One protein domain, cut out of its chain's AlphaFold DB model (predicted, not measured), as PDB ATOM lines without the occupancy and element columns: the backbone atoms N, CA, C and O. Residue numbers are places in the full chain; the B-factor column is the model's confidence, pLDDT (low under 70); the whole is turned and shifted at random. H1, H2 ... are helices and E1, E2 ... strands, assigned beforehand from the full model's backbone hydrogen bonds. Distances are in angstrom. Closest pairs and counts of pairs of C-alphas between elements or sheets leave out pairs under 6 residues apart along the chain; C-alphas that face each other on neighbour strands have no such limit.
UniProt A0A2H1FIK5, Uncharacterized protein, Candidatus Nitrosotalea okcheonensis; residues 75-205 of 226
ATOM      1  N   SER A  75      41.152  21.095   6.453       84.12
ATOM      2  CA  SER A  75      40.295  20.136   7.168       84.12
ATOM      3  C   SER A  75      40.082  20.533   8.626       84.12
ATOM      4  O   SER A  75      38.955  20.493   9.113       84.12
ATOM      5  N   LEU A  76      41.124  21.034   9.299       83.81
ATOM      6  CA  LEU A  76      41.016  21.549  10.670       83.81
ATOM      7  C   LEU A  76      40.103  22.778  10.774       83.81
ATOM      8  O   LEU A  76      39.381  22.934  11.756       83.81
ATOM      9  N   ILE A  77      40.099  23.640   9.753       88.69
ATOM     10  CA  ILE A  77      39.201  24.797   9.714       88.69
ATOM     11  C   ILE A  77      37.772  24.310   9.541       88.69
ATOM     12  O   ILE A  77      36.922  24.701  10.334       88.69
ATOM     13  N   TYR A  78      37.520  23.427   8.572       90.50
ATOM     14  CA  TYR A  78      36.194  22.854   8.340       90.50
ATOM     15  C   TYR A  78      35.650  22.122   9.572       90.50
ATOM     16  O   TYR A  78      34.484  22.307   9.903       90.50
ATOM     17  N   ALA A  79      36.494  21.390  10.303       87.94
ATOM     18  CA  ALA A  79      36.118  20.742  11.560       87.94
ATOM     19  C   ALA A  79      35.786  21.743  12.687       87.94
ATOM     20  O   ALA A  79      34.983  21.440  13.563       87.94
ATOM     21  N   SER A  80      36.381  22.941  12.664       89.88
ATOM     22  CA  SER A  80      36.136  24.007  13.650       89.88
ATOM     23  C   SER A  80      34.947  24.919  13.317       89.88
ATOM     24  O   SER A  80      34.586  25.792  14.111       89.88
ATOM     25  N   VAL A  81      34.349  24.782  12.128       93.94
ATOM     26  CA  VAL A  81      33.181  25.579  11.733       93.94
ATOM     27  C   VAL A  81      31.988  25.158  12.601       93.94
ATOM     28  O   VAL A  81      31.672  23.970  12.651       93.94
ATOM     29  N   PRO A  82      31.308  26.097  13.288       94.44
ATOM     30  CA  PRO A  82      30.136  25.763  14.085       94.44
ATOM     31  C   PRO A  82      29.049  25.093  13.244       94.44
ATOM     32  O   PRO A  82      28.853  25.432  12.072       94.44
ATOM     33  N   SER A  83      28.302  24.181  13.866       94.12
ATOM     34  CA  SER A  83      27.178  23.513  13.209       94.12
ATOM     35  C   SER A  83      26.182  24.532  12.639       94.12
ATOM     36  O   SER A  83      25.915  25.571  13.244       94.12
ATOM     37  N   GLY A  84      25.650  24.243  11.451       93.62
ATOM     38  CA  GLY A  84      24.690  25.102  10.753       93.62
ATOM     39  C   GLY A  84      25.297  26.178   9.845       93.62
ATOM     40  O   GLY A  84      24.548  26.799   9.090       93.62
ATOM     41  N   TYR A  85      26.618  26.378   9.853       96.88
ATOM     42  CA  TYR A  85      27.300  27.251   8.894       96.88
ATOM     43  C   TYR A  85      27.769  26.466   7.665       96.88
ATOM     44  O   TYR A  85      28.394  25.415   7.777       96.88
ATOM     45  N   ALA A  86      27.520  27.016   6.478       95.75
ATOM     46  CA  ALA A  86      27.977  26.482   5.199       95.75
ATOM     47  C   ALA A  86      28.998  27.423   4.545       95.75
ATOM     48  O   ALA A  86      28.987  28.633   4.784       95.75
ATOM     49  N   LYS A  87      29.889  26.879   3.701       96.19
ATOM     50  CA  LYS A  87      30.869  27.680   2.950       96.19
ATOM     51  C   LYS A  87      30.136  28.691   2.066       96.19
ATOM     52  O   LYS A  87      29.303  28.318   1.248       96.19
ATOM     53  N   PHE A  88      30.486  29.963   2.215       95.44
ATOM     54  CA  PHE A  88      29.890  31.076   1.481       95.44
ATOM     55  C   PHE A  88      30.825  31.602   0.390       95.44
ATOM     56  O   PHE A  88      30.423  31.775  -0.760       95.44
ATOM     57  N   HIS A  89      32.086  31.859   0.738       93.94
ATOM     58  CA  HIS A  89      33.055  32.459  -0.176       93.94
ATOM     59  C   HIS A  89      34.498  32.178   0.266       93.94
ATOM     60  O   HIS A  89      34.739  31.699   1.375       93.94
ATOM     61  N   GLN A  90      35.468  32.466  -0.600       92.69
ATOM     62  CA  GLN A  90      36.894  32.361  -0.307       92.69
ATOM     63  C   GLN A  90      37.664  33.413  -1.108       92.69
ATOM     64  O   GLN A  90      37.433  33.549  -2.309       92.69
ATOM     65  N   THR A  91      38.594  34.111  -0.456       90.81
ATOM     66  CA  THR A  91      39.456  35.131  -1.080       90.81
ATOM     67  C   THR A  91      40.902  35.008  -0.602       90.81
ATOM     68  O   THR A  91      41.206  34.337   0.387       90.81
ATOM     69  N   GLU A  92      41.821  35.655  -1.319       86.94
ATOM     70  CA  GLU A  92      43.216  35.800  -0.900       86.94
ATOM     71  C   GLU A  92      43.443  37.145  -0.201       86.94
ATOM     72  O   GLU A  92      42.795  38.158  -0.478       86.94
ATOM     73  N   ALA A  93      44.420  37.178   0.699       82.81
ATOM     74  CA  ALA A  93      44.940  38.419   1.239       82.81
ATOM     75  C   ALA A  93      45.675  39.208   0.143       82.81
ATOM     76  O   ALA A  93      46.392  38.642  -0.682       82.81
ATOM     77  N   ALA A  94      45.564  40.537   0.190       74.62
ATOM     78  CA  ALA A  94      46.258  41.416  -0.751       74.62
ATOM     79  C   ALA A  94      47.791  41.372  -0.594       74.62
ATOM     80  O   ALA A  94      48.522  41.570  -1.560       74.62
ATOM     81  N   LYS A  95      48.285  41.117   0.627       73.81
ATOM     82  CA  LYS A  95      49.716  41.104   0.940       73.81
ATOM     83  C   LYS A  95      50.285  39.689   0.838       73.81
ATOM     84  O   LYS A  95      49.829  38.782   1.534       73.81
ATOM     85  N   THR A  96      51.342  39.542   0.046       75.81
ATOM     86  CA  THR A  96      52.217  38.365   0.057       75.81
ATOM     87  C   THR A  96      53.279  38.542   1.141       75.81
ATOM     88  O   THR A  96      53.937  39.579   1.209       75.81
ATOM     89  N   ILE A  97      53.462  37.545   2.002       69.56
ATOM     90  CA  ILE A  97      54.486  37.545   3.052       69.56
ATOM     91  C   ILE A  97      55.300  36.265   2.884       69.56
ATOM     92  O   ILE A  97      54.744  35.171   2.925       69.56
ATOM     93  N   ARG A  98      56.620  36.398   2.692       69.50
ATOM     94  CA  ARG A  98      57.532  35.259   2.453       69.50
ATOM     95  C   ARG A  98      57.068  34.355   1.295       69.50
ATOM     96  O   ARG A  98      57.075  33.137   1.416       69.50
ATOM     97  N   GLY A  99      56.600  34.958   0.199       68.00
ATOM     98  CA  GLY A  99      56.125  34.233  -0.989       68.00
ATOM     99  C   GLY A  99      54.742  33.580  -0.857       68.00
ATOM    100  O   GLY A  99      54.246  33.031  -1.834       68.00
ATOM    101  N   VAL A 100      54.088  33.672   0.307       72.69
ATOM    102  CA  VAL A 100      52.765  33.078   0.555       72.69
ATOM    103  C   VAL A 100      51.733  34.179   0.785       72.69
ATOM    104  O   VAL A 100      51.943  35.098   1.582       72.69
ATOM    105  N   LYS A 101      50.600  34.097   0.086       80.44
ATOM    106  CA  LYS A 101      49.433  34.935   0.369       80.44
ATOM    107  C   LYS A 101      48.580  34.285   1.448       80.44
ATOM    108  O   LYS A 101      48.338  33.082   1.415       80.44
ATOM    109  N   GLY A 102      48.107  35.097   2.387       85.94
ATOM    110  CA  GLY A 102      47.084  34.648   3.328       85.94
ATOM    111  C   GLY A 102      45.767  34.338   2.614       85.94
ATOM    112  O   GLY A 102      45.551  34.769   1.480       85.94
ATOM    113  N   LYS A 103      44.872  33.620   3.286       90.12
ATOM    114  CA  LYS A 103      43.557  33.249   2.750       90.12
ATOM    115  C   LYS A 103      42.452  33.579   3.727       90.12
ATOM    116  O   LYS A 103      42.663  33.563   4.935       90.12
ATOM    117  N   TYR A 104      41.281  33.862   3.184       93.94
ATOM    118  CA  TYR A 104      40.063  34.074   3.942       93.94
ATOM    119  C   TYR A 104      39.012  33.071   3.483       93.94
ATOM    120  O   TYR A 104      38.737  32.955   2.289       93.94
ATOM    121  N   LEU A 105      38.436  32.345   4.434       95.44
ATOM    122  CA  LEU A 105      37.338  31.406   4.223       95.44
ATOM    123  C   LEU A 105      36.104  31.955   4.929       95.44
ATOM    124  O   LEU A 105      36.150  32.201   6.131       95.44
ATOM    125  N   TYR A 106      35.016  32.150   4.194       97.25
ATOM    126  CA  TYR A 106      33.785  32.747   4.705       97.25
ATOM    127  C   TYR A 106      32.699  31.694   4.809       97.25
ATOM    128  O   TYR A 106      32.523  30.888   3.890       97.25
ATOM    129  N   PHE A 107      31.936  31.744   5.894       97.62
ATOM    130  CA  PHE A 107      30.835  30.834   6.157       97.62
ATOM    131  C   PHE A 107      29.593  31.608   6.584       97.62
ATOM    132  O   PHE A 107      29.694  32.667   7.206       97.62
ATOM    133  N   LYS A 108      28.428  31.061   6.241       97.94
ATOM    134  CA  LYS A 108      27.119  31.669   6.467       97.94
ATOM    135  C   LYS A 108      26.142  30.617   6.988       97.94
ATOM    136  O   LYS A 108      26.126  29.506   6.456       97.94
ATOM    137  N   ASN A 109      25.335  30.948   7.993       97.00
ATOM    138  CA  ASN A 109      24.247  30.078   8.451       97.00
ATOM    139  C   ASN A 109      22.888  30.455   7.815       97.00
ATOM    140  O   ASN A 109      22.792  31.382   7.009       97.00
ATOM    141  N   LYS A 110      21.822  29.721   8.162       94.25
ATOM    142  CA  LYS A 110      20.462  29.972   7.641       94.25
ATOM    143  C   LYS A 110      19.849  31.300   8.099       94.25
ATOM    144  O   LYS A 110      18.915  31.774   7.468       94.25
ATOM    145  N   GLU A 111      20.362  31.886   9.174       93.88
ATOM    146  CA  GLU A 111      19.875  33.142   9.752       93.88
ATOM    147  C   GLU A 111      20.664  34.363   9.255       93.88
ATOM    148  O   GLU A 111      20.653  35.413   9.898       93.88
ATOM    149  N   ASP A 112      21.390  34.215   8.143       94.00
ATOM    150  CA  ASP A 112      22.268  35.237   7.572       94.00
ATOM    151  C   ASP A 112      23.357  35.738   8.536       94.00
ATOM    152  O   ASP A 112      23.809  36.880   8.429       94.00
ATOM    153  N   ASP A 113      23.802  34.886   9.463       96.31
ATOM    154  CA  ASP A 113      24.965  35.165  10.298       96.31
ATOM    155  C   ASP A 113      26.255  34.715   9.613       96.31
ATOM    156  O   ASP A 113      26.326  33.621   9.039       96.31
ATOM    157  N   PHE A 114      27.285  35.556   9.695       97.62
ATOM    158  CA  PHE A 114      28.544  35.376   8.989       97.62
ATOM    159  C   PHE A 114      29.728  35.234   9.945       97.62
ATOM    160  O   PHE A 114      29.924  36.003  10.893       97.62
ATOM    161  N   ILE A 115      30.599  34.284   9.612       96.69
ATOM    162  CA  ILE A 115      31.926  34.140  10.210       96.69
ATOM    163  C   ILE A 115      32.975  34.016   9.109       96.69
ATOM    164  O   ILE A 115      32.693  33.552   8.001       96.69
ATOM    165  N   ALA A 116      34.206  34.402   9.422       96.38
ATOM    166  CA  ALA A 116      35.346  34.205   8.544       96.38
ATOM    167  C   ALA A 116      36.525  33.586   9.298       96.38
ATOM    168  O   ALA A 116      36.698  33.799  10.495       96.38
ATOM    169  N   TYR A 117      37.357  32.849   8.576       94.38
ATOM    170  CA  TYR A 117      38.637  32.344   9.048       94.38
ATOM    171  C   TYR A 117      39.750  32.955   8.206       94.38
ATOM    172  O   TYR A 117      39.784  32.756   6.992       94.38
ATOM    173  N   ALA A 118      40.648  33.700   8.847       91.12
ATOM    174  CA  ALA A 118      41.847  34.245   8.226       91.12
ATOM    175  C   ALA A 118      43.037  33.316   8.497       91.12
ATOM    176  O   ALA A 118      43.385  33.060   9.651       91.12
ATOM    177  N   VAL A 119      43.668  32.832   7.430       89.25
ATOM    178  CA  VAL A 119      44.826  31.935   7.469       89.25
ATOM    179  C   VAL A 119      46.049  32.706   7.008       89.25
ATOM    180  O   VAL A 119      46.129  33.154   5.861       89.25
ATOM    181  N   GLY A 120      46.993  32.906   7.924       81.31
ATOM    182  CA  GLY A 120      48.252  33.577   7.622       81.31
ATOM    183  C   GLY A 120      49.293  32.652   6.972       81.31
ATOM    184  O   GLY A 120      49.148  31.434   6.996       81.31
ATOM    185  N   PRO A 121      50.413  33.212   6.482       70.19
ATOM    186  CA  PRO A 121      51.560  32.452   5.964       70.19
ATOM    187  C   PRO A 121      52.142  31.433   6.954       70.19
ATOM    188  O   PRO A 121      52.737  30.442   6.548       70.19
ATOM    189  N   SER A 122      51.997  31.687   8.259       75.56
ATOM    190  CA  SER A 122      52.427  30.783   9.329       75.56
ATOM    191  C   SER A 122      51.421  29.667   9.628       75.56
ATOM    192  O   SER A 122      51.563  29.005  10.649       75.56
ATOM    193  N   GLN A 123      50.371  29.512   8.810       74.81
ATOM    194  CA  GLN A 123      49.224  28.621   9.040       74.81
ATOM    195  C   GLN A 123      48.437  28.910  10.326       74.81
ATOM    196  O   GLN A 123      47.530  28.167  10.691       74.81
ATOM    197  N   LYS A 124      48.730  30.022  11.014       82.12
ATOM    198  CA  LYS A 124      47.929  30.451  12.159       82.12
ATOM    199  C   LYS A 124      46.556  30.894  11.665       82.12
ATOM    200  O   LYS A 124      46.451  31.767  10.799       82.12
ATOM    201  N   VAL A 125      45.535  30.274  12.242       87.75
ATOM    202  CA  VAL A 125      44.130  30.500  11.925       87.75
ATOM    203  C   VAL A 125      43.542  31.483  12.930       87.75
ATOM    204  O   VAL A 125      43.712  31.327  14.138       87.75
ATOM    205  N   TYR A 126      42.833  32.488  12.429       89.19
ATOM    206  CA  TYR A 126      42.091  33.446  13.239       89.19
ATOM    207  C   TYR A 126      40.622  33.427  12.838       89.19
ATOM    208  O   TYR A 126      40.292  33.684  11.679       89.19
ATOM    209  N   ARG A 127      39.740  33.140  13.797       92.81
ATOM    210  CA  ARG A 127      38.294  33.253  13.604       92.81
ATOM    211  C   ARG A 127      37.864  34.710  13.771       92.81
ATOM    212  O   ARG A 127      38.243  35.373  14.730       92.81
ATOM    213  N   ILE A 128      37.041  35.182  12.847       93.25
ATOM    214  CA  ILE A 128      36.464  36.521  12.814       93.25
ATOM    215  C   ILE A 128      34.944  36.367  12.838       93.25
ATOM    216  O   ILE A 128      34.350  35.857  11.887       93.25
ATOM    217  N   THR A 129      34.306  36.822  13.913       93.69
ATOM    218  CA  THR A 129      32.841  36.916  13.990       93.69
ATOM    219  C   THR A 129      32.388  38.220  13.343       93.69
ATOM    220  O   THR A 129      32.782  39.294  13.819       93.69
ATOM    221  N   LEU A 130      31.595  38.124  12.271       94.19
ATOM    222  CA  LEU A 130      31.074  39.276  11.530       94.19
ATOM    223  C   LEU A 130      29.656  39.644  11.970       94.19
ATOM    224  O   LEU A 130      29.376  40.834  12.105       94.19
ATOM    225  N   GLY A 131      28.812  38.652  12.259       94.56
ATOM    226  CA  GLY A 131      27.423  38.874  12.658       94.56
ATOM    227  C   GLY A 131      26.464  38.997  11.463       94.56
ATOM    228  O   GLY A 131      26.851  38.796  10.306       94.56
ATOM    229  N   LYS A 132      25.209  39.359  11.750       94.56
ATOM    230  CA  LYS A 132      24.112  39.503  10.775       94.56
ATOM    231  C   LYS A 132      23.936  40.949  10.327       94.56
ATOM    232  O   LYS A 132      23.946  41.845  11.155       94.56
ATOM    233  N   ILE A 133      23.575  41.195   9.065       92.75
ATOM    234  CA  ILE A 133      23.204  42.553   8.596       92.75
ATOM    235  C   ILE A 133      22.006  43.139   9.372       92.75
ATOM    236  O   ILE A 133      21.895  44.356   9.542       92.75
ATOM    237  N   ALA A 134      21.089  42.281   9.822       90.75
ATOM    238  CA  ALA A 134      19.922  42.696  10.595       90.75
ATOM    239  C   ALA A 134      20.268  43.133  12.031       90.75
ATOM    240  O   ALA A 134      19.513  43.897  12.627       90.75
ATOM    241  N   ASP A 135      21.396  42.666  12.571       92.50
ATOM    242  CA  ASP A 135      21.851  42.978  13.922       92.50
ATOM    243  C   ASP A 135      22.679  44.269  13.914       92.50
ATOM    244  O   ASP A 135      23.732  44.328  13.274       92.50
ATOM    245  N   LYS A 136      22.193  45.297  14.621       88.69
ATOM    246  CA  LYS A 136      22.786  46.644  14.665       88.69
ATOM    247  C   LYS A 136      24.183  46.665  15.275       88.69
ATOM    248  O   LYS A 136      24.994  47.487  14.856       88.69
ATOM    249  N   ASP A 137      24.465  45.744  16.188       88.75
ATOM    250  CA  ASP A 137      25.737  45.693  16.910       88.75
ATOM    251  C   ASP A 137      26.750  44.763  16.226       88.75
ATOM    252  O   ASP A 137      27.906  44.634  16.644       88.75
ATOM    253  N   SER A 138      26.350  44.117  15.128       91.69
ATOM    254  CA  SER A 138      27.250  43.278  14.350       91.69
ATOM    255  C   SER A 138      28.312  44.103  13.622       91.69
ATOM    256  O   SER A 138      28.051  45.175  13.072       91.69
ATOM    257  N   LYS A 139      29.522  43.545  13.497       91.56
ATOM    258  CA  LYS A 139      30.598  44.188  12.724       91.56
ATOM    259  C   LYS A 139      30.187  44.406  11.271       91.56
ATOM    260  O   LYS A 139      30.553  45.413  10.672       91.56
ATOM    261  N   LEU A 140      29.435  43.460  10.704       92.56
ATOM    262  CA  LEU A 140      28.954  43.540   9.330       92.56
ATOM    263  C   LEU A 140      28.010  44.732   9.135       92.56
ATOM    264  O   LEU A 140      28.155  45.472   8.160       92.56
ATOM    265  N   ARG A 141      27.081  44.945  10.074       92.62
ATOM    266  CA  ARG A 141      26.138  46.059  10.021       92.62
ATOM    267  C   ARG A 141      26.812  47.398  10.274       92.62
ATOM    268  O   ARG A 141      26.594  48.324   9.502       92.62
ATOM    269  N   VAL A 142      27.686  47.489  11.272       90.81
ATOM    270  CA  VAL A 142      28.400  48.743  11.544       90.81
ATOM    271  C   VAL A 142      29.256  49.158  10.346       90.81
ATOM    272  O   VAL A 142      29.264  50.333   9.980       90.81
ATOM    273  N   VAL A 143      29.930  48.215   9.677       91.62
ATOM    274  CA  VAL A 143      30.670  48.521   8.441       91.62
ATOM    275  C   VAL A 143      29.728  49.012   7.341       91.62
ATOM    276  O   VAL A 143      30.040  50.013   6.701       91.62
ATOM    277  N   LEU A 144      28.578  48.356   7.144       91.69
ATOM    278  CA  LEU A 144      27.571  48.741   6.149       91.69
ATOM    279  C   LEU A 144      27.013  50.156   6.384       91.69
ATOM    280  O   LEU A 144      26.921  50.941   5.438       91.69
ATOM    281  N   ASP A 145      26.661  50.483   7.627       91.19
ATOM    282  CA  ASP A 145      26.066  51.774   7.992       91.19
ATOM    283  C   ASP A 145      27.054  52.939   7.817       91.19
ATOM    284  O   ASP A 145      26.641  54.054   7.510       91.19
ATOM    285  N   ASN A 146      28.359  52.674   7.940       90.81
ATOM    286  CA  ASN A 146      29.406  53.687   7.795       90.81
ATOM    287  C   ASN A 146      29.969  53.805   6.370       90.81
ATOM    288  O   ASN A 146      30.852  54.632   6.136       90.81
ATOM    289  N   LEU A 147      29.495  53.000   5.408       89.44
ATOM    290  CA  LEU A 147      29.994  53.054   4.032       89.44
ATOM    291  C   LEU A 147      29.808  54.453   3.420       89.44
ATOM    292  O   LEU A 147      28.666  54.921   3.326       89.44
ATOM    293  N   PRO A 148      30.891  55.082   2.927       86.50
ATOM    294  CA  PRO A 148      30.803  56.335   2.192       86.50
ATOM    295  C   PRO A 148      29.914  56.206   0.949       86.50
ATOM    296  O   PRO A 148      29.863  55.155   0.309       86.50
ATOM    297  N   ILE A 149      29.218  57.294   0.611       84.38
ATOM    298  CA  ILE A 149      28.451  57.400  -0.640       84.38
ATOM    299  C   ILE A 149      29.415  57.513  -1.828       84.38
ATOM    300  O   ILE A 149      29.221  56.879  -2.861       84.38
ATOM    301  N   GLU A 150      30.474  58.300  -1.661       85.56
ATOM    302  CA  GLU A 150      31.521  58.496  -2.659       85.56
ATOM    303  C   GLU A 150      32.495  57.305  -2.721       85.56
ATOM    304  O   GLU A 150      32.617  56.556  -1.743       85.56
ATOM    305  N   PRO A 151      33.232  57.131  -3.837       85.38
ATOM    306  CA  PRO A 151      34.314  56.159  -3.910       85.38
ATOM    307  C   PRO A 151      35.311  56.328  -2.758       85.38
ATOM    308  O   PRO A 151      35.749  57.437  -2.455       85.38
ATOM    309  N   PHE A 152      35.708  55.227  -2.124       85.12
ATOM    310  CA  PHE A 152      36.574  55.266  -0.950       85.12
ATOM    311  C   PHE A 152      37.683  54.220  -1.001       85.12
ATOM    312  O   PHE A 152      37.518  53.111  -1.505       85.12
ATOM    313  N   ASN A 153      38.830  54.563  -0.417       85.38
ATOM    314  CA  ASN A 153      39.912  53.616  -0.171       85.38
ATOM    315  C   ASN A 153      39.709  52.946   1.193       85.38
ATOM    316  O   ASN A 153      39.441  53.617   2.192       85.38
ATOM    317  N   LYS A 154      39.918  51.630   1.259       81.69
ATOM    318  CA  LYS A 154      39.837  50.867   2.516       81.69
ATOM    319  C   LYS A 154      40.727  51.415   3.638       81.69
ATOM    320  O   LYS A 154      40.324  51.384   4.794       81.69
ATOM    321  N   ALA A 155      41.940  51.873   3.328       79.12
ATOM    322  CA  ALA A 155      42.869  52.423   4.311       79.12
ATOM    323  C   ALA A 155      42.263  53.632   5.035       79.12
ATOM    324  O   ALA A 155      42.221  53.602   6.259       79.12
ATOM    325  N   TYR A 156      41.721  54.597   4.283       77.75
ATOM    326  CA  TYR A 156      41.056  55.791   4.824       77.75
ATOM    327  C   TYR A 156      39.698  55.484   5.464       77.75
ATOM    328  O   TYR A 156      39.266  56.175   6.377       77.75
ATOM    329  N   PHE A 157      39.005  54.444   4.997       83.81
ATOM    330  CA  PHE A 157      37.742  54.021   5.598       83.81
ATOM    331  C   PHE A 157      37.917  53.475   7.020       83.81
ATOM    332  O   PHE A 157      37.053  53.708   7.861       83.81
ATOM    333  N   ASN A 158      39.043  52.815   7.320       79.75
ATOM    334  CA  ASN A 158      39.319  52.323   8.676       79.75
ATOM    335  C   ASN A 158      39.280  53.446   9.721       79.75
ATOM    336  O   ASN A 158      38.833  53.209  10.835       79.75
ATOM    337  N   ASP A 159      39.715  54.653   9.353       77.31
ATOM    338  CA  ASP A 159      39.798  55.798  10.267       77.31
ATOM    339  C   ASP A 159      38.415  56.405  10.575       77.31
ATOM    340  O   ASP A 159      38.277  57.204  11.497       77.31
ATOM    341  N   LYS A 160      37.376  56.019   9.819       75.56
ATOM    342  CA  LYS A 160      35.986  56.464  10.005       75.56
ATOM    343  C   LYS A 160      35.138  55.483  10.816       75.56
ATOM    344  O   LYS A 160      33.976  55.770  11.086       75.56
ATOM    345  N   LEU A 161      35.684  54.318  11.173       81.12
ATOM    346  CA  LEU A 161      34.956  53.290  11.910       81.12
ATOM    347  C   LEU A 161      35.144  53.430  13.429       81.12
ATOM    348  O   LEU A 161      36.209  53.852  13.882       81.12
ATOM    349  N   PRO A 162      34.145  53.030  14.237       75.44
ATOM    350  CA  PRO A 162      34.276  53.007  15.689       75.44
ATOM    351  C   PRO A 162      35.468  52.164  16.165       75.44
ATOM    352  O   PRO A 162      35.705  51.065  15.655       75.44
ATOM    353  N   PHE A 163      36.168  52.630  17.205       67.62
ATOM    354  CA  PHE A 163      37.404  52.017  17.720       67.62
ATOM    355  C   PHE A 163      37.282  50.506  18.003       67.62
ATOM    356  O   PHE A 163      38.181  49.742  17.660       67.62
ATOM    357  N   HIS A 164      36.127  50.055  18.509       65.12
ATOM    358  CA  HIS A 164      35.846  48.647  18.826       65.12
ATOM    359  C   HIS A 164      35.846  47.698  17.605       65.12
ATOM    360  O   HIS A 164      35.837  46.477  17.762       65.12
ATOM    361  N   ILE A 165      35.865  48.232  16.379       65.25
ATOM    362  CA  ILE A 165      36.034  47.468  15.131       65.25
ATOM    363  C   ILE A 165      37.467  47.590  14.591       65.25
ATOM    364  O   ILE A 165      37.945  46.690  13.898       65.25
ATOM    365  N   VAL A 166      38.161  48.683  14.918       59.97
ATOM    366  CA  VAL A 166      39.444  49.093  14.322       59.97
ATOM    367  C   VAL A 166      40.656  48.430  14.987       59.97
ATOM    368  O   VAL A 166      41.699  48.322  14.340       59.97
ATOM    369  N   GLU A 167      40.525  47.899  16.210       58.81
ATOM    370  CA  GLU A 167      41.622  47.207  16.921       58.81
ATOM    371  C   GLU A 167      42.264  46.078  16.092       58.81
ATOM    372  O   GLU A 167      43.459  45.802  16.213       58.81
ATOM    373  N   ASN A 168      41.503  45.464  15.178       67.25
ATOM    374  CA  ASN A 168      42.031  44.550  14.175       67.25
ATOM    375  C   ASN A 168      41.484  44.903  12.781       67.25
ATOM    376  O   ASN A 168      40.294  44.778  12.502       67.25
ATOM    377  N   ARG A 169      42.371  45.276  11.849       74.94
ATOM    378  CA  ARG A 169      42.002  45.612  10.456       74.94
ATOM    379  C   ARG A 169      41.468  44.412   9.650       74.94
ATOM    380  O   ARG A 169      40.924  44.591   8.560       74.94
ATOM    381  N   GLN A 170      41.628  43.181  10.147       84.75
ATOM    382  CA  GLN A 170      41.140  41.964   9.486       84.75
ATOM    383  C   GLN A 170      39.600  41.869   9.451       84.75
ATOM    384  O   GLN A 170      39.080  41.588   8.370       84.75
ATOM    385  N   PRO A 171      38.864  42.125  10.556       87.06
ATOM    386  CA  PRO A 171      37.409  42.265  10.555       87.06
ATOM    387  C   PRO A 171      36.846  43.183   9.470       87.06
ATOM    388  O   PRO A 171      35.890  42.799   8.805       87.06
ATOM    389  N   ILE A 172      37.458  44.348   9.241       89.00
ATOM    390  CA  ILE A 172      36.974  45.324   8.251       89.00
ATOM    391  C   ILE A 172      37.111  44.763   6.836       89.00
ATOM    392  O   ILE A 172      36.155  44.795   6.063       89.00
ATOM    393  N   LYS A 173      38.271  44.174   6.506       89.06
ATOM    394  CA  LYS A 173      38.437  43.458   5.231       89.06
ATOM    395  C   LYS A 173      37.384  42.357   5.089       89.06
ATOM    396  O   LYS A 173      36.761  42.244   4.046       89.06
ATOM    397  N   ALA A 174      37.205  41.534   6.119       92.31
ATOM    398  CA  ALA A 174      36.277  40.417   6.057       92.31
ATOM    399  C   ALA A 174      34.819  40.878   5.865       92.31
ATOM    400  O   ALA A 174      34.099  40.271   5.078       92.31
ATOM    401  N   ALA A 175      34.410  41.971   6.513       93.19
ATOM    402  CA  ALA A 175      33.104  42.585   6.305       93.19
ATOM    403  C   ALA A 175      32.946  43.131   4.875       93.19
ATOM    404  O   ALA A 175      31.941  42.841   4.234       93.19
ATOM    405  N   LEU A 176      33.943  43.853   4.347       92.25
ATOM    406  CA  LEU A 176      33.913  44.368   2.972       92.25
ATOM    407  C   LEU A 176      33.827  43.247   1.929       92.25
ATOM    408  O   LEU A 176      33.005  43.349   1.028       92.25
ATOM    409  N   ASP A 177      34.594  42.162   2.078       92.88
ATOM    410  CA  ASP A 177      34.528  41.006   1.172       92.88
ATOM    411  C   ASP A 177      33.113  40.365   1.184       92.88
ATOM    412  O   ASP A 177      32.595  39.964   0.140       92.88
ATOM    413  N   VAL A 178      32.447  40.294   2.350       94.31
ATOM    414  CA  VAL A 178      31.055  39.805   2.451       94.31
ATOM    415  C   VAL A 178      30.073  40.784   1.809       94.31
ATOM    416  O   VAL A 178      29.233  40.361   1.016       94.31
ATOM    417  N   LEU A 179      30.174  42.080   2.109       93.62
ATOM    418  CA  LEU A 179      29.309  43.114   1.533       93.62
ATOM    419  C   LEU A 179      29.476  43.216   0.014       93.62
ATOM    420  O   LEU A 179      28.489  43.411  -0.692       93.62
ATOM    421  N   GLU A 180      30.690  43.018  -0.498       92.56
ATOM    422  CA  GLU A 180      30.967  42.939  -1.929       92.56
ATOM    423  C   GLU A 180      30.264  41.732  -2.543       92.56
ATOM    424  O   GLU A 180      29.514  41.864  -3.510       92.56
ATOM    425  N   LYS A 181      30.425  40.553  -1.932       93.25
ATOM    426  CA  LYS A 181      29.782  39.328  -2.417       93.25
ATOM    427  C   LYS A 181      28.254  39.404  -2.372       93.25
ATOM    428  O   LYS A 181      27.587  38.813  -3.221       93.25
ATOM    429  N   LEU A 182      27.701  40.125  -1.398       90.81
ATOM    430  CA  LEU A 182      26.268  40.398  -1.284       90.81
ATOM    431  C   LEU A 182      25.797  41.522  -2.219       90.81
ATOM    432  O   LEU A 182      24.593  41.628  -2.453       90.81
ATOM    433  N   GLY A 183      26.711  42.301  -2.802       89.38
ATOM    434  CA  GLY A 183      26.419  43.367  -3.755       89.38
ATOM    435  C   GLY A 183      25.981  44.683  -3.119       89.38
ATOM    436  O   GLY A 183      25.163  45.363  -3.730       89.38
ATOM    437  N   TYR A 184      26.480  45.013  -1.921       89.19
ATOM    438  CA  TYR A 184      26.347  46.327  -1.258       89.19
ATOM    439  C   TYR A 184      27.522  47.270  -1.549       89.19
ATOM    440  O   TYR A 184      27.403  48.489  -1.412       89.19
ATOM    441  N   VAL A 185      28.665  46.705  -1.934       90.38
ATOM    442  CA  VAL A 185      29.829  47.442  -2.423       90.38
ATOM    443  C   VAL A 185      30.382  46.755  -3.660       90.38
ATOM    444  O   VAL A 185      30.156  45.568  -3.883       90.38
ATOM    445  N   LYS A 186      31.132  47.498  -4.460       88.19
ATOM    446  CA  LYS A 186      31.864  46.976  -5.607       88.19
ATOM    447  C   LYS A 186      33.264  47.559  -5.606       88.19
ATOM    448  O   LYS A 186      33.430  48.768  -5.460       88.19
ATOM    449  N   LYS A 187      34.270  46.713  -5.805       85.25
ATOM    450  CA  LYS A 187      35.637  47.174  -6.022       85.25
ATOM    451  C   LYS A 187      35.769  47.779  -7.425       85.25
ATOM    452  O   LYS A 187      35.458  47.131  -8.425       85.25
ATOM    453  N   THR A 188      36.219  49.028  -7.507       73.31
ATOM    454  CA  THR A 188      36.493  49.731  -8.771       73.31
ATOM    455  C   THR A 188      37.989  49.859  -8.967       73.31
ATOM    456  O   THR A 188      38.644  50.643  -8.288       73.31
ATOM    457  N   GLY A 189      38.526  49.077  -9.899       60.56
ATOM    458  CA  GLY A 189      39.930  49.126 -10.284       60.56
ATOM    459  C   GLY A 189      40.562  47.741 -10.341       60.56
ATOM    460  O   GLY A 189      40.593  47.001  -9.356       60.56
ATOM    461  N   SER A 190      41.111  47.422 -11.507       52.62
ATOM    462  CA  SER A 190      42.116  46.380 -11.690       52.62
ATOM    463  C   SER A 190      43.453  47.104 -11.747       52.62
ATOM    464  O   SER A 190      43.612  47.897 -12.667       52.62
ATOM    465  N   SER A 191      44.360  46.901 -10.782       42.78
ATOM    466  CA  SER A 191      45.834  46.925 -10.952       42.78
ATOM    467  C   SER A 191      46.572  47.131  -9.626       42.78
ATOM    468  O   SER A 191      46.398  48.135  -8.951       42.78
ATOM    469  N   ILE A 192      47.407  46.147  -9.289       40.97
ATOM    470  CA  ILE A 192      48.771  46.273  -8.746       40.97
ATOM    471  C   ILE A 192      49.029  47.536  -7.898       40.97
ATOM    472  O   ILE A 192      49.420  48.578  -8.410       40.97
ATOM    473  N   GLY A 193      48.889  47.403  -6.576       44.75
ATOM    474  CA  GLY A 193      49.295  48.428  -5.612       44.75
ATOM    475  C   GLY A 193      48.230  48.714  -4.554       44.75
ATOM    476  O   GLY A 193      47.073  48.926  -4.874       44.75
ATOM    477  N   ILE A 194      48.674  48.662  -3.294       52.72
ATOM    478  CA  ILE A 194      48.154  48.993  -1.940       52.72
ATOM    479  C   ILE A 194      46.737  49.614  -1.766       52.72
ATOM    480  O   ILE A 194      46.138  49.461  -0.701       52.72
ATOM    481  N   SER A 195      46.159  50.270  -2.766       60.16
ATOM    482  CA  SER A 195      44.928  51.055  -2.693       60.16
ATOM    483  C   SER A 195      43.742  50.338  -3.356       60.16
ATOM    484  O   SER A 195      43.517  50.453  -4.556       60.16
ATOM    485  N   GLU A 196      42.951  49.607  -2.567       73.00
ATOM    486  CA  GLU A 196      41.664  49.068  -3.024       73.00
ATOM    487  C   GLU A 196      40.583  50.150  -2.910       73.00
ATOM    488  O   GLU A 196      40.256  50.567  -1.793       73.00
ATOM    489  N   ILE A 197      40.053  50.594  -4.055       81.00
ATOM    490  CA  ILE A 197      38.957  51.565  -4.137       81.00
ATOM    491  C   ILE A 197      37.629  50.814  -4.252       81.00
ATOM    492  O   ILE A 197      37.493  49.890  -5.057       81.00
ATOM    493  N   TYR A 198      36.657  51.228  -3.449       85.06
ATOM    494  CA  TYR A 198      35.311  50.677  -3.397       85.06
ATOM    495  C   TYR A 198      34.285  51.772  -3.667       85.06
ATOM    496  O   TYR A 198      34.497  52.932  -3.326       85.06
ATOM    497  N   ILE A 199      33.148  51.376  -4.221       86.44
ATOM    498  CA  ILE A 199      31.935  52.188  -4.337       86.44
ATOM    499  C   ILE A 199      30.770  51.434  -3.712       86.44
ATOM    500  O   ILE A 199      30.669  50.212  -3.849       86.44
ATOM    501  N   LYS A 200      29.888  52.163  -3.031       85.81
ATOM    502  CA  LYS A 200      28.613  51.639  -2.538       85.81
ATOM    503  C   LYS A 200      27.662  51.411  -3.717       85.81
ATOM    504  O   LYS A 200      27.676  52.175  -4.677       85.81
ATOM    505  N   THR A 201      26.864  50.350  -3.664       84.56
ATOM    506  CA  THR A 201      25.906  49.993  -4.722       84.56
ATOM    507  C   THR A 201      24.465  50.141  -4.237       84.56
ATOM    508  O   THR A 201      24.177  50.009  -3.048       84.56
ATOM    509  N   ASP A 202      23.535  50.355  -5.170       69.06
ATOM    510  CA  ASP A 202      22.119  50.662  -4.892       69.06
ATOM    511  C   ASP A 202      21.284  49.479  -4.380       69.06
ATOM    512  O   ASP A 202      20.050  49.517  -4.374       69.06
ATOM    513  N   LYS A 203      21.925  48.393  -3.939       63.66
ATOM    514  CA  LYS A 203      21.222  47.242  -3.381       63.66
ATOM    515  C   LYS A 203      20.710  47.608  -1.982       63.66
ATOM    516  O   LYS A 203      21.333  47.304  -0.974       63.66
ATOM    517  N   ILE A 204      19.524  48.226  -1.980       48.44
ATOM    518  CA  ILE A 204      18.659  48.643  -0.862       48.44
ATOM    519  C   ILE A 204      19.140  49.949  -0.194       48.44
ATOM    520  O   ILE A 204      20.001  49.943   0.675       48.44
ATOM    521  N   SER A 205      18.579  51.108  -0.556       33.47
ATOM    522  CA  SER A 205      17.253  51.541  -0.086       33.47
ATOM    523  C   SER A 205      16.135  51.363  -1.121       33.47
ATOM    524  O   SER A 205      15.697  52.300  -1.787       33.47
TER     525      SER A 205
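Overview. This is residues 75 to 205 of the 226 residues of an uncharacterized protein of Candidatus Nitrosotalea okcheonensis (UniProt A0A2H1FIK5). Look first for a twisted sheet of four strands, E1 to E4, with the longest helix, H5, packed on one of its faces in the middle of the domain. H5 lies between that sheet and a small hairpin, E5 and E6; H2 packs on H5 and edge strand E4, the short H3 and H4 lie near the first residues of H5, and H1 is over the sheet's opposite face. The printed part has 131 residues with five named helices and six named strands, in the order H1 E1 E2 E3 E4 H2 H3 H4 H5 E5 E6; both sheets are antiparallel and the class is mixed, helices and strands. The whole is compact, with a radius of gyration of the C-alphas of 14.6 A, and rounded, spanning 40 by 37 by 27 A.

Arrangement. Start at E1, residues 86 to 97, E2, residues 100 to 108, E3, residues 113 to 119, and E4, residues 125 to 132: they form a meander, each strand the antiparallel neighbour of the one before. Within hydrogen-bond range you find N 91 and O 104 at 3.0 A, N 105 and O 117 at 2.9 A, and N 116 and O 128 at 2.9 A. H5, residues 169 to 182, is on this sheet; its closest C-alphas to E4 are Pro 171 and Ile 128, 6.2 A. H2, residues 139 to 145, is on the same face and touches H5 at a steep tilt of 64 degrees, the same way, closest at the C-alphas of Leu 140 and Ala 175, 5.2 A. H1, residues 75 to 80, is on the opposite face at a height over the sheet of 9.0 A. E5, residues 185 to 187, and E6, residues 197 to 200, form an antiparallel hairpin, with N 186 and O 199 at 2.8 A; the closest C-alphas of E5 and H5 are Lys 186 and Glu 180, 5.5 A. H3, residues 154 to 158, is close but not clearly touching H5, with the C-alphas of Asn 158 and Ile 172 closest at 7.4 A. H4, residues 163 to 166, and H5 only just touch, only at the corner, with 3 pairs of C-alphas within 8 A, made by residues 171 to 172 of H5; the closest are Ile 165 and Pro 171, 7.1 A. In H1, H2, H3 and H5 every O i to N i+4 pair is within hydrogen-bond range; H4 is too short for one.

Along the chain. Find C-alpha 86 at (27.977, 26.482, 5.199); from there E1 runs 28.8 A to C-alpha 97, and bends by 68 degrees at residue 94. E2 measures 26.4 A, E3 20.3 A and E4 22.0 A. H5 runs 20.3 A from C-alpha 169 at (42.002, 45.612, 10.456), and E6 ends at C-alpha 200, (28.613, 51.639, -2.538).

Size, cuts and confidence. The C-alphas of Arg 98 and Ser 205 are the farthest apart, 43.5 A. The printed part has no cut, and no link is long. Confidence is under 70 at residues 97 to 99, 163 to 168, 189 to 195 and 202 to 205.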